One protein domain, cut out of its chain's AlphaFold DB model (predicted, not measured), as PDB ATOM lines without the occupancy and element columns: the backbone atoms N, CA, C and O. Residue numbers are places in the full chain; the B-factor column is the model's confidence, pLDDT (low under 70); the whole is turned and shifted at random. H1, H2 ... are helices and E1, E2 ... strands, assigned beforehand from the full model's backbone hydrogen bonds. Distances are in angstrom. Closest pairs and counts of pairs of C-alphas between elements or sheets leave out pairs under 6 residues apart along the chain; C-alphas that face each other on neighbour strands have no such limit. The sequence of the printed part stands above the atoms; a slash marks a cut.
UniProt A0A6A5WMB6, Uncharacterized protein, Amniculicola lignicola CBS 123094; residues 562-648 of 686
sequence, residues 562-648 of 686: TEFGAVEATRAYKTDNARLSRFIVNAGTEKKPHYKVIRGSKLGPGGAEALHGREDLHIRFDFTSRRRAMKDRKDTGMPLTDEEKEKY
ATOM      1  N   THR A 562      50.955 -57.951  17.442       94.62
ATOM      2  CA  THR A 562      50.442 -59.118  16.722       94.62
ATOM      3  C   THR A 562      51.609 -59.819  16.047       94.62
ATOM      4  O   THR A 562      52.686 -59.240  15.874       94.62
ATOM      5  N   GLU A 563      51.365 -61.016  15.537       92.75
ATOM      6  CA  GLU A 563      52.246 -61.752  14.633       92.75
ATOM      7  C   GLU A 563      52.588 -60.977  13.339       92.75
ATOM      8  O   GLU A 563      53.470 -61.370  12.578       92.75
ATOM      9  N   PHE A 564      51.914 -59.849  13.085       94.50
ATOM     10  CA  PHE A 564      52.161 -58.967  11.949       94.50
ATOM     11  C   PHE A 564      52.794 -57.615  12.319       94.50
ATOM     12  O   PHE A 564      52.977 -56.788  11.424       94.50
ATOM     13  N   GLY A 565      53.106 -57.371  13.595       95.31
ATOM     14  CA  GLY A 565      53.686 -56.118  14.098       95.31
ATOM     15  C   GLY A 565      52.831 -55.412  15.157       95.31
ATOM     16  O   GLY A 565      51.848 -55.967  15.653       95.31
ATOM     17  N   ALA A 566      53.195 -54.176  15.506       95.06
ATOM     18  CA  ALA A 566      52.476 -53.370  16.500       95.06
ATOM     19  C   ALA A 566      51.201 -52.745  15.910       95.06
ATOM     20  O   ALA A 566      51.239 -52.143  14.835       95.06
ATOM     21  N   VAL A 567      50.070 -52.879  16.598       95.94
ATOM     22  CA  VAL A 567      48.794 -52.268  16.207       95.94
ATOM     23  C   VAL A 567      48.835 -50.788  16.560       95.94
ATOM     24  O   VAL A 567      48.948 -50.427  17.725       95.94
ATOM     25  N   GLU A 568      48.731 -49.929  15.548       95.12
ATOM     26  CA  GLU A 568      48.711 -48.472  15.738       95.12
ATOM     27  C   GLU A 568      47.294 -47.893  15.684       95.12
ATOM     28  O   GLU A 568      47.057 -46.804  16.199       95.12
ATOM     29  N   ALA A 569      46.348 -48.586  15.041       94.69
ATOM     30  CA  ALA A 569      44.955 -48.153  15.005       94.69
ATOM     31  C   ALA A 569      43.989 -49.311  14.748       94.69
ATOM     32  O   ALA A 569      44.292 -50.245  14.000       94.69
ATOM     33  N   THR A 570      42.778 -49.182  15.281       94.56
ATOM     34  CA  THR A 570      41.668 -50.103  15.043       94.56
ATOM     35  C   THR A 570      40.515 -49.360  14.377       94.56
ATOM     36  O   THR A 570      40.092 -48.294  14.813       94.56
ATOM     37  N   ARG A 571      39.978 -49.930  13.298       93.38
ATOM     38  CA  ARG A 571      38.737 -49.485  12.662       93.38
ATOM     39  C   ARG A 571      37.651 -50.507  12.962       93.38
ATOM     40  O   ARG A 571      37.613 -51.569  12.328       93.38
ATOM     41  N   ALA A 572      36.776 -50.164  13.904       89.50
ATOM     42  CA  ALA A 572      35.578 -50.941  14.188       89.50
ATOM     43  C   ALA A 572      34.740 -51.129  12.914       89.50
ATOM     44  O   ALA A 572      34.615 -50.218  12.084       89.50
ATOM     45  N   TYR A 573      34.195 -52.330  12.736       89.56
ATOM     46  CA  TYR A 573      33.181 -52.573  11.715       89.56
ATOM     47  C   TYR A 573      31.809 -52.091  12.214       89.56
ATOM     48  O   TYR A 573      31.644 -51.825  13.398       89.56
ATOM     49  N   LYS A 574      30.809 -51.978  11.326       88.00
ATOM     50  CA  LYS A 574      29.441 -51.559  11.715       88.00
ATOM     51  C   LYS A 574      28.774 -52.524  12.712       88.00
ATOM     52  O   LYS A 574      27.766 -52.176  13.308       88.00
ATOM     53  N   THR A 575      29.304 -53.736  12.841       88.75
ATOM     54  CA  THR A 575      28.855 -54.750  13.796       88.75
ATOM     55  C   THR A 575      29.821 -54.815  14.971       88.75
ATOM     56  O   THR A 575      31.030 -54.792  14.736       88.75
ATOM     57  N   ASP A 576      29.317 -55.097  16.169       88.69
ATOM     58  CA  ASP A 576      30.121 -55.292  17.392       88.69
ATOM     59  C   ASP A 576      31.005 -56.561  17.370       88.69
ATOM     60  O   ASP A 576      31.667 -56.911  18.343       88.69
ATOM     61  N   ASN A 577      31.040 -57.282  16.245       94.62
ATOM     62  CA  ASN A 577      31.911 -58.431  16.055       94.62
ATOM     63  C   ASN A 577      33.358 -57.986  15.766       94.62
ATOM     64  O   ASN A 577      33.703 -57.610  14.637       94.62
ATOM     65  N   ALA A 578      34.225 -58.107  16.775       93.81
ATOM     66  CA  ALA A 578      35.652 -57.792  16.702       93.81
ATOM     67  C   ALA A 578      36.377 -58.484  15.531       93.81
ATOM     68  O   ALA A 578      37.269 -57.892  14.918       93.81
ATOM     69  N   ARG A 579      35.954 -59.692  15.127       93.81
ATOM     70  CA  ARG A 579      36.572 -60.441  14.015       93.81
ATOM     71  C   ARG A 579      36.364 -59.772  12.650       93.81
ATOM     72  O   ARG A 579      37.127 -60.035  11.719       93.81
ATOM     73  N   LEU A 580      35.370 -58.889  12.523       94.62
ATOM     74  CA  LEU A 580      35.118 -58.095  11.313       94.62
ATOM     75  C   LEU A 580      35.834 -56.734  11.321       94.62
ATOM     76  O   LEU A 580      35.944 -56.098  10.267       94.62
ATOM     77  N   SER A 581      36.362 -56.307  12.471       95.56
ATOM     78  CA  SER A 581      37.143 -55.073  12.588       95.56
ATOM     79  C   SER A 581      38.451 -55.159  11.803       95.56
ATOM     80  O   SER A 581      38.976 -56.240  11.513       95.56
ATOM     81  N   ARG A 582      38.973 -53.995  11.404       96.25
ATOM     82  CA  ARG A 582      40.247 -53.885  10.689       96.25
ATOM     83  C   ARG A 582      41.295 -53.271  11.606       96.25
ATOM     84  O   ARG A 582      41.090 -52.179  12.118       96.25
ATOM     85  N   PHE A 583      42.424 -53.944  11.744       96.19
ATOM     86  CA  PHE A 583      43.570 -53.520  12.536       96.19
ATOM     87  C   PHE A 583      44.653 -52.997  11.591       96.19
ATOM     88  O   PHE A 583      44.973 -53.639  10.587       96.19
ATOM     89  N   ILE A 584      45.169 -51.803  11.865       96.12
ATOM     90  CA  ILE A 584      46.269 -51.183  11.128       96.12
ATOM     91  C   ILE A 584      47.535 -51.461  11.918       96.12
ATOM     92  O   ILE A 584      47.727 -50.947  13.017       96.12
ATOM     93  N   VAL A 585      48.379 -52.300  11.338       96.38
ATOM     94  CA  VAL A 585      49.551 -52.855  11.999       96.38
ATOM     95  C   VAL A 585      50.801 -52.317  11.321       96.38
ATOM     96  O   VAL A 585      50.881 -52.303  10.089       96.38
ATOM     97  N   ASN A 586      51.774 -51.858  12.100       95.50
ATOM     98  CA  ASN A 586      53.094 -51.499  11.613       95.50
ATOM     99  C   ASN A 586      53.963 -52.760  11.540       95.50
ATOM    100  O   ASN A 586      54.543 -53.195  12.530       95.50
ATOM    101  N   ALA A 587      54.031 -53.341  10.345       94.31
ATOM    102  CA  ALA A 587      54.860 -54.492   9.991       94.31
ATOM    103  C   ALA A 587      56.310 -54.099   9.634       94.31
ATOM    104  O   ALA A 587      57.075 -54.927   9.140       94.31
ATOM    105  N   GLY A 588      56.665 -52.819   9.785       90.62
ATOM    106  CA  GLY A 588      58.001 -52.292   9.531       90.62
ATOM    107  C   GLY A 588      58.816 -52.126  10.812       90.62
ATOM    108  O   GLY A 588      58.489 -52.657  11.866       90.62
ATOM    109  N   THR A 589      59.886 -51.345  10.716       90.19
ATOM    110  CA  THR A 589      60.652 -50.903  11.896       90.19
ATOM    111  C   THR A 589      60.223 -49.490  12.272       90.19
ATOM    112  O   THR A 589      59.719 -48.763  11.418       90.19
ATOM    113  N   GLU A 590      60.501 -49.038  13.495       82.62
ATOM    114  CA  GLU A 590      60.233 -47.646  13.909       82.62
ATOM    115  C   GLU A 590      60.848 -46.613  12.947       82.62
ATOM    116  O   GLU A 590      60.260 -45.576  12.659       82.62
ATOM    117  N   LYS A 591      62.019 -46.930  12.374       85.88
ATOM    118  CA  LYS A 591      62.730 -46.068  11.416       85.88
ATOM    119  C   LYS A 591      62.158 -46.120   9.997       85.88
ATOM    120  O   LYS A 591      62.404 -45.216   9.203       85.88
ATOM    121  N   LYS A 592      61.456 -47.197   9.642       86.81
ATOM    122  CA  LYS A 592      60.858 -47.428   8.319       86.81
ATOM    123  C   LYS A 592      59.502 -48.108   8.513       86.81
ATOM    124  O   LYS A 592      59.417 -49.327   8.322       86.81
ATOM    125  N   PRO A 593      58.473 -47.348   8.929       88.56
ATOM    126  CA  PRO A 593      57.168 -47.920   9.207       88.56
ATOM    127  C   PRO A 593      56.556 -48.487   7.923       88.56
ATOM    128  O   PRO A 593      56.617 -47.865   6.857       88.56
ATOM    129  N   HIS A 594      55.969 -49.677   8.021       91.31
ATOM    130  CA  HIS A 594      55.283 -50.339   6.913       91.31
ATOM    131  C   HIS A 594      53.902 -50.788   7.373       91.31
ATOM    132  O   HIS A 594      53.768 -51.740   8.133       91.31
ATOM    133  N   TYR A 595      52.863 -50.093   6.919       93.44
ATOM    134  CA  TYR A 595      51.507 -50.318   7.403       93.44
ATOM    135  C   TYR A 595      50.773 -51.390   6.607       93.44
ATOM    136  O   TYR A 595      50.664 -51.306   5.382       93.44
ATOM    137  N   LYS A 596      50.200 -52.359   7.321       94.75
ATOM    138  CA  LYS A 596      49.355 -53.416   6.771       94.75
ATOM    139  C   LYS A 596      47.997 -53.406   7.463       94.75
ATOM    140  O   LYS A 596      47.910 -53.321   8.682       94.75
ATOM    141  N   VAL A 597      46.929 -53.507   6.674       96.25
ATOM    142  CA  VAL A 597      45.565 -53.634   7.199       96.25
ATOM    143  C   VAL A 597      45.210 -55.110   7.307       96.25
ATOM    144  O   VAL A 597      45.285 -55.849   6.322       96.25
ATOM    145  N   ILE A 598      44.804 -55.537   8.496       96.69
ATOM    146  CA  ILE A 598      44.530 -56.933   8.830       96.69
ATOM    147  C   ILE A 598      43.101 -57.033   9.347       96.69
ATOM    148  O   ILE A 598      42.637 -56.178  10.092       96.69
ATOM    149  N   ARG A 599      42.358 -58.043   8.892       96.81
ATOM    150  CA  ARG A 599      41.012 -58.313   9.418       96.81
ATOM    151  C   ARG A 599      41.150 -59.059  10.740       96.81
ATOM    152  O   ARG A 599      42.017 -59.923  10.822       96.81
ATOM    153  N   GLY A 600      40.277 -58.802  11.711       95.62
ATOM    154  CA  GLY A 600      40.280 -59.523  12.988       95.62
ATOM    155  C   GLY A 600      40.226 -61.044  12.827       95.62
ATOM    156  O   GLY A 600      40.882 -61.765  13.561       95.62
ATOM    157  N   SER A 601      39.557 -61.541  11.783       95.88
ATOM    158  CA  SER A 601      39.518 -62.966  11.429       95.88
ATOM    159  C   SER A 601      40.870 -63.582  11.038       95.88
ATOM    160  O   SER A 601      40.928 -64.785  10.805       95.88
ATOM    161  N   LYS A 602      41.916 -62.769  10.849       95.38
ATOM    162  CA  LYS A 602      43.279 -63.215  10.528       95.38
ATOM    163  C   LYS A 602      44.222 -63.191  11.729       95.38
ATOM    164  O   LYS A 602      45.351 -63.629  11.559       95.38
ATOM    165  N   LEU A 603      43.784 -62.648  12.862       94.56
ATOM    166  CA  LEU A 603      44.521 -62.733  14.118       94.56
ATOM    167  C   LEU A 603      44.289 -64.114  14.736       94.56
ATOM    168  O   LEU A 603      43.267 -64.757  14.456       94.56
ATOM    169  N   GLY A 604      45.217 -64.560  15.581       91.62
ATOM    170  CA  GLY A 604      45.028 -65.769  16.377       91.62
ATOM    171  C   GLY A 604      43.761 -65.717  17.251       91.62
ATOM    172  O   GLY A 604      43.174 -64.645  17.452       91.62
ATOM    173  N   PRO A 605      43.293 -66.873  17.757       91.25
ATOM    174  CA  PRO A 605      42.094 -66.951  18.593       91.25
ATOM    175  C   PRO A 605      42.143 -65.950  19.760       91.25
ATOM    176  O   PRO A 605      43.154 -65.863  20.448       91.25
ATOM    177  N   GLY A 606      41.076 -65.169  19.960       92.94
ATOM    178  CA  GLY A 606      40.995 -64.149  21.018       92.94
ATOM    179  C   GLY A 606      41.751 -62.840  20.743       92.94
ATOM    180  O   GLY A 606      41.526 -61.849  21.439       92.94
ATOM    181  N   GLY A 607      42.615 -62.789  19.722       95.12
ATOM    182  CA  GLY A 607      43.431 -61.606  19.440       95.12
ATOM    183  C   GLY A 607      42.626 -60.410  18.942       95.12
ATOM    184  O   GLY A 607      42.914 -59.268  19.295       95.12
ATOM    185  N   ALA A 608      41.569 -60.656  18.163       96.00
ATOM    186  CA  ALA A 608      40.688 -59.587  17.708       96.00
ATOM    187  C   ALA A 608      39.937 -58.952  18.883       96.00
ATOM    188  O   ALA A 608      39.848 -57.732  18.959       96.00
ATOM    189  N   GLU A 609      39.423 -59.763  19.800       94.88
ATOM    190  CA  GLU A 609      38.677 -59.334  20.979       94.88
ATOM    191  C   GLU A 609      39.575 -58.554  21.953       94.88
ATOM    192  O   GLU A 609      39.199 -57.461  22.382       94.88
ATOM    193  N   ALA A 610      40.790 -59.053  22.213       94.25
ATOM    194  CA  ALA A 610      41.779 -58.395  23.069       94.25
ATOM    195  C   ALA A 610      42.173 -56.997  22.555       94.25
ATOM    196  O   ALA A 610      42.306 -56.052  23.330       94.25
ATOM    197  N   LEU A 611      42.316 -56.844  21.234       94.19
ATOM    198  CA  LEU A 611      42.708 -55.579  20.610       94.19
ATOM    199  C   LEU A 611      41.528 -54.641  20.329       94.19
ATOM    200  O   LEU A 611      41.720 -53.434  20.188       94.19
ATOM    201  N   HIS A 612      40.306 -55.165  20.218       91.81
ATOM    202  CA  HIS A 612      39.116 -54.365  19.924       91.81
ATOM    203  C   HIS A 612      38.643 -53.536  21.126       91.81
ATOM    204  O   HIS A 612      38.127 -52.436  20.928       91.81
ATOM    205  N   GLY A 613      38.862 -54.026  22.353       87.44
ATOM    206  CA  GLY A 613      38.505 -53.332  23.600       87.44
ATOM    207  C   GLY A 613      39.438 -52.180  23.997       87.44
ATOM    208  O   GLY A 613      39.179 -51.493  24.981       87.44
ATOM    209  N   ARG A 614      40.521 -51.950  23.247       90.31
ATOM    210  CA  ARG A 614      41.493 -50.885  23.511       90.31
ATOM    211  C   ARG A 614      41.009 -49.540  22.970       90.31
ATOM    212  O   ARG A 614      41.203 -49.223  21.797       90.31
ATOM    213  N   GLU A 615      40.370 -48.749  23.832       86.12
ATOM    214  CA  GLU A 615      39.883 -47.393  23.519       86.12
ATOM    215  C   GLU A 615      41.000 -46.448  23.046       86.12
ATOM    216  O   GLU A 615      40.759 -45.585  22.203       86.12
ATOM    217  N   ASP A 616      42.238 -46.660  23.500       84.31
ATOM    218  CA  ASP A 616      43.417 -45.885  23.101       84.31
ATOM    219  C   ASP A 616      43.827 -46.103  21.632       84.31
ATOM    220  O   ASP A 616      44.439 -45.225  21.023       84.31
ATOM    221  N   LEU A 617      43.444 -47.238  21.039       82.12
ATOM    222  CA  LEU A 617      43.708 -47.578  19.636       82.12
ATOM    223  C   LEU A 617      42.556 -47.197  18.694       82.12
ATOM    224  O   LEU A 617      42.719 -47.253  17.469       82.12
ATOM    225  N   HIS A 618      41.404 -46.772  19.226       75.44
ATOM    226  CA  HIS A 618      40.277 -46.234  18.448       75.44
ATOM    227  C   HIS A 618      40.552 -44.792  18.016       75.44
ATOM    228  O   HIS A 618      39.794 -43.857  18.266       75.44
ATOM    229  N   ILE A 619      41.669 -44.586  17.330       66.31
ATOM    230  CA  ILE A 619      41.971 -43.303  16.717       66.31
ATOM    231  C   ILE A 619      41.251 -43.253  15.368       66.31
ATOM    232  O   ILE A 619      41.304 -44.198  14.575       66.31
ATOM    233  N   ARG A 620      40.618 -42.110  15.061       54.25
ATOM    234  CA  ARG A 620      40.269 -41.727  13.684       54.25
ATOM    235  C   ARG A 620      41.564 -41.611  12.876       54.25
ATOM    236  O   ARG A 620      42.111 -40.526  12.707       54.25
ATOM    237  N   PHE A 621      42.082 -42.740  12.411       60.44
ATOM    238  CA  PHE A 621      43.222 -42.795  11.511       60.44
ATOM    239  C   PHE A 621      42.795 -42.200  10.166       60.44
ATOM    240  O   PHE A 621      42.243 -42.887   9.304       60.44
ATOM    241  N   ASP A 622      43.001 -40.894  10.004       65.88
ATOM    242  CA  ASP A 622      42.718 -40.203   8.753       65.88
ATOM    243  C   ASP A 622      43.837 -40.482   7.743       65.88
ATOM    244  O   ASP A 622      44.820 -39.745   7.599       65.88
ATOM    245  N   PHE A 623      43.671 -41.597   7.031       64.38
ATOM    246  CA  PHE A 623      44.557 -42.014   5.948       64.38
ATOM    247  C   PHE A 623      44.711 -40.927   4.876       64.38
ATOM    248  O   PHE A 623      45.771 -40.816   4.260       64.38
ATOM    249  N   THR A 624      43.685 -40.097   4.677       66.25
ATOM    250  CA  THR A 624      43.664 -39.021   3.682       66.25
ATOM    251  C   THR A 624      44.630 -37.914   4.073       66.25
ATOM    252  O   THR A 624      45.490 -37.544   3.272       66.25
ATOM    253  N   SER A 625      44.555 -37.448   5.323       71.25
ATOM    254  CA  SER A 625      45.473 -36.438   5.860       71.25
ATOM    255  C   SER A 625      46.925 -36.921   5.837       71.25
ATOM    256  O   SER A 625      47.819 -36.183   5.424       71.25
ATOM    257  N   ARG A 626      47.172 -38.194   6.175       67.44
ATOM    258  CA  ARG A 626      48.530 -38.763   6.189       67.44
ATOM    259  C   ARG A 626      49.102 -38.996   4.787       67.44
ATOM    260  O   ARG A 626      50.268 -38.689   4.543       67.44
ATOM    261  N   ARG A 627      48.295 -39.495   3.842       71.38
ATOM    262  CA  ARG A 627      48.697 -39.661   2.433       71.38
ATOM    263  C   ARG A 627      48.955 -38.311   1.764       71.38
ATOM    264  O   ARG A 627      49.903 -38.211   0.990       71.38
ATOM    265  N   ARG A 628      48.151 -37.287   2.081       74.38
ATOM    266  CA  ARG A 628      48.356 -35.911   1.610       74.38
ATOM    267  C   ARG A 628      49.674 -35.345   2.149       74.38
ATOM    268  O   ARG A 628      50.506 -34.954   1.345       74.38
ATOM    269  N   ALA A 629      49.950 -35.482   3.448       71.12
ATOM    270  CA  ALA A 629      51.232 -35.074   4.038       71.12
ATOM    271  C   ALA A 629      52.453 -35.777   3.405       71.12
ATOM    272  O   ALA A 629      53.481 -35.149   3.164       71.12
ATOM    273  N   MET A 630      52.352 -37.075   3.080       71.12
ATOM    274  CA  MET A 630      53.434 -37.781   2.374       71.12
ATOM    275  C   MET A 630      53.606 -37.320   0.920       71.12
ATOM    276  O   MET A 630      54.731 -37.294   0.419       71.12
ATOM    277  N   LYS A 631      52.506 -36.989   0.232       75.12
ATOM    278  CA  LYS A 631      52.530 -36.524  -1.160       75.12
ATOM    279  C   LYS A 631      53.096 -35.105  -1.254       75.12
ATOM    280  O   LYS A 631      54.056 -34.903  -1.989       75.12
ATOM    281  N   ASP A 632      52.597 -34.189  -0.430       74.62
ATOM    282  CA  ASP A 632      53.042 -32.790  -0.392       74.62
ATOM    283  C   ASP A 632      54.542 -32.686  -0.056       74.62
ATOM    284  O   ASP A 632      55.258 -31.835  -0.582       74.62
ATOM    285  N   ARG A 633      55.076 -33.612   0.753       66.56
ATOM    286  CA  ARG A 633      56.512 -33.668   1.068       66.56
ATOM    287  C   ARG A 633      57.376 -34.163  -0.094       66.56
ATOM    288  O   ARG A 633      58.502 -33.695  -0.261       66.56
ATOM    289  N   LYS A 634      56.865 -35.107  -0.892       73.88
ATOM    290  CA  LYS A 634      57.570 -35.597  -2.088       73.88
ATOM    291  C   LYS A 634      57.749 -34.475  -3.116       73.88
ATOM    292  O   LYS A 634      58.753 -34.473  -3.821       73.88
ATOM    293  N   ASP A 635      56.811 -33.531  -3.135       67.88
ATOM    294  CA  ASP A 635      56.793 -32.422  -4.084       67.88
ATOM    295  C   ASP A 635      57.547 -31.175  -3.569       67.88
ATOM    296  O   ASP A 635      58.111 -30.441  -4.377       67.88
ATOM    297  N   THR A 636      57.627 -30.941  -2.249       73.75
ATOM    298  CA  THR A 636      58.271 -29.729  -1.690       73.75
ATOM    299  C   THR A 636      59.746 -29.875  -1.309       73.75
ATOM    300  O   THR A 636      60.472 -28.885  -1.348       73.75
ATOM    301  N   GLY A 637      60.221 -31.066  -0.925       75.50
ATOM    302  CA  GLY A 637      61.630 -31.290  -0.556       75.50
ATOM    303  C   GLY A 637      62.161 -30.453   0.624       75.50
ATOM    304  O   GLY A 637      63.367 -30.458   0.870       75.50
ATOM    305  N   MET A 638      61.300 -29.736   1.355       73.56
ATOM    306  CA  MET A 638      61.704 -28.882   2.475       73.56
ATOM    307  C   MET A 638      61.787 -29.670   3.796       73.56
ATOM    308  O   MET A 638      61.039 -30.635   3.993       73.56
ATOM    309  N   PRO A 639      62.711 -29.299   4.707       76.38
ATOM    310  CA  PRO A 639      62.766 -29.866   6.052       76.38
ATOM    311  C   PRO A 639      61.532 -29.456   6.871       76.38
ATOM    312  O   PRO A 639      60.950 -28.402   6.628       76.38
ATOM    313  N   LEU A 640      61.152 -30.288   7.846       75.81
ATOM    314  CA  LEU A 640      59.991 -30.036   8.709       75.81
ATOM    315  C   LEU A 640      60.176 -28.763   9.535       75.81
ATOM    316  O   LEU A 640      61.236 -28.579  10.147       75.81
ATOM    317  N   THR A 641      59.125 -27.946   9.619       80.81
ATOM    318  CA  THR A 641      59.069 -26.858  10.603       80.81
ATOM    319  C   THR A 641      58.896 -27.435  12.008       80.81
ATOM    320  O   THR A 641      58.416 -28.557  12.181       80.81
ATOM    321  N   ASP A 642      59.298 -26.695  13.039       74.44
ATOM    322  CA  ASP A 642      59.179 -27.187  14.417       74.44
ATOM    323  C   ASP A 642      57.709 -27.359  14.846       74.44
ATOM    324  O   ASP A 642      57.387 -28.316  15.547       74.44
ATOM    325  N   GLU A 643      56.796 -26.547  14.303       75.25
ATOM    326  CA  GLU A 643      55.342 -26.708  14.463       75.25
ATOM    327  C   GLU A 643      54.826 -28.006  13.813       75.25
ATOM    328  O   GLU A 643      53.956 -28.686  14.357       75.25
ATOM    329  N   GLU A 644      55.370 -28.397  12.657       72.56
ATOM    330  CA  GLU A 644      55.028 -29.665  12.006       72.56
ATOM    331  C   GLU A 644      55.629 -30.871  12.727       72.56
ATOM    332  O   GLU A 644      55.000 -31.928  12.751       72.56
ATOM    333  N   LYS A 645      56.813 -30.731  13.335       76.06
ATOM    334  CA  LYS A 645      57.404 -31.777  14.185       76.06
ATOM    335  C   LYS A 645      56.585 -31.985  15.452       76.06
ATOM    336  O   LYS A 645      56.384 -33.124  15.852       76.06
ATOM    337  N   GLU A 646      56.073 -30.914  16.049       72.69
ATOM    338  CA  GLU A 646      55.191 -30.997  17.215       72.69
ATOM    339  C   GLU A 646      53.827 -31.601  16.847       72.69
ATOM    340  O   GLU A 646      53.301 -32.458  17.557       72.69
ATOM    341  N   LYS A 647      53.281 -31.233  15.682       70.69
ATOM    342  CA  LYS A 647      52.005 -31.759  15.176       70.69
ATOM    343  C   LYS A 647      52.097 -33.200  14.655       70.69
ATOM    344  O   LYS A 647      51.111 -33.937  14.709       70.69
ATOM    345  N   TYR A 648      53.257 -33.611  14.145       70.31
ATOM    346  CA  TYR A 648      53.504 -34.924  13.541       70.31
ATOM    347  C   TYR A 648      54.875 -35.493  13.966       70.31
ATOM    348  O   TYR A 648      55.783 -35.632  13.141       70.31
TER     349      TYR A 648
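What this domain is: This is residues 562 to 648 of the 686 residues of an uncharacterized protein of Amniculicola lignicola CBS 123094 (UniProt A0A6A5WMB6). A small, strongly twisted sheet of three strands, E1, E2 and E3, with the short helix H1 beside it, makes a head, and an arm of two helices, H2 and then H3, leads away from it. The arm folds back between H2 and H3 as an open U, whose two sides do not meet; residues 630 to 639 and 641 to 647 stick out from the rest. The printed part has 87 residues, with three named strands followed by three named helices, in the order E1 E2 E3 H1 H2 H3; the sheet runs E1 - E2 - E3 and is antiparallel throughout. The class is mixed, helices and strands, though under half of the residues are in named elements. The whole is loose, with a radius of gyration of the C-alphas of 15.2 A, and elongated, spanning 45 by 25 by 20 A.

How they stand to each other: E1, residues 565 to 571, is an edge strand and forms a hairpin with E2, residues 582 to 586, at 147 degrees between their directions. N 571 and O 582 are 2.8 A apart, and N 584 and O 569 also 2.8 A, within hydrogen-bond range. E2, the inner strand, forms a second hairpin with the other edge strand, E3, residues 595 to 599, at 150 degrees. Here N 583 and O 598 are within hydrogen-bond range at 2.8 A, and N 596 and O 585 at 2.9 A. E1, E2 and E3 make a meander, each strand the antiparallel neighbour of the one before. H1, residues 607 to 612, is on the sheet but only grazes it, with residues 608 to 612. Its closest C-alphas to E1 are those of Thr 570 and His 612, 7.0 A apart. H1 and E2 are near each other, with 5 pairs of C-alphas within 10 A. H2, residues 623 to 636, is not on the sheet and is apart from H1. H3, residues 642 to 647, is not on the sheet either and is apart from H2. In H1, H2 and H3 every O i to N i+4 pair is within hydrogen-bond range.

Where its parts are: E1 begins at C-alpha 565 (53.686, -56.118, 14.098) and is 16.4 A long. E2 measures 13.1 A and E3 13.3 A. H1 is 8.4 A long. H2, the longest helix, runs 19.9 A from C-alpha 623 (44.557, -42.014, 5.948). H3, 8.5 A long, ends at C-alpha 647 (52.005, -31.759, 15.176).

The domain as a whole: The two C-alphas farthest apart are those of Pro 605 and Met 638, at 45.8 A. Without the stretches that stand free, the body of 70 residues spans 41 by 24 by 17 A. The printed part has no cut and no long link; the link from H2 to H3 is tight. The model's mean pLDDT over the printed part is 85.0, and it is under 70 at residues 619 to 624, 626, 633 and 635.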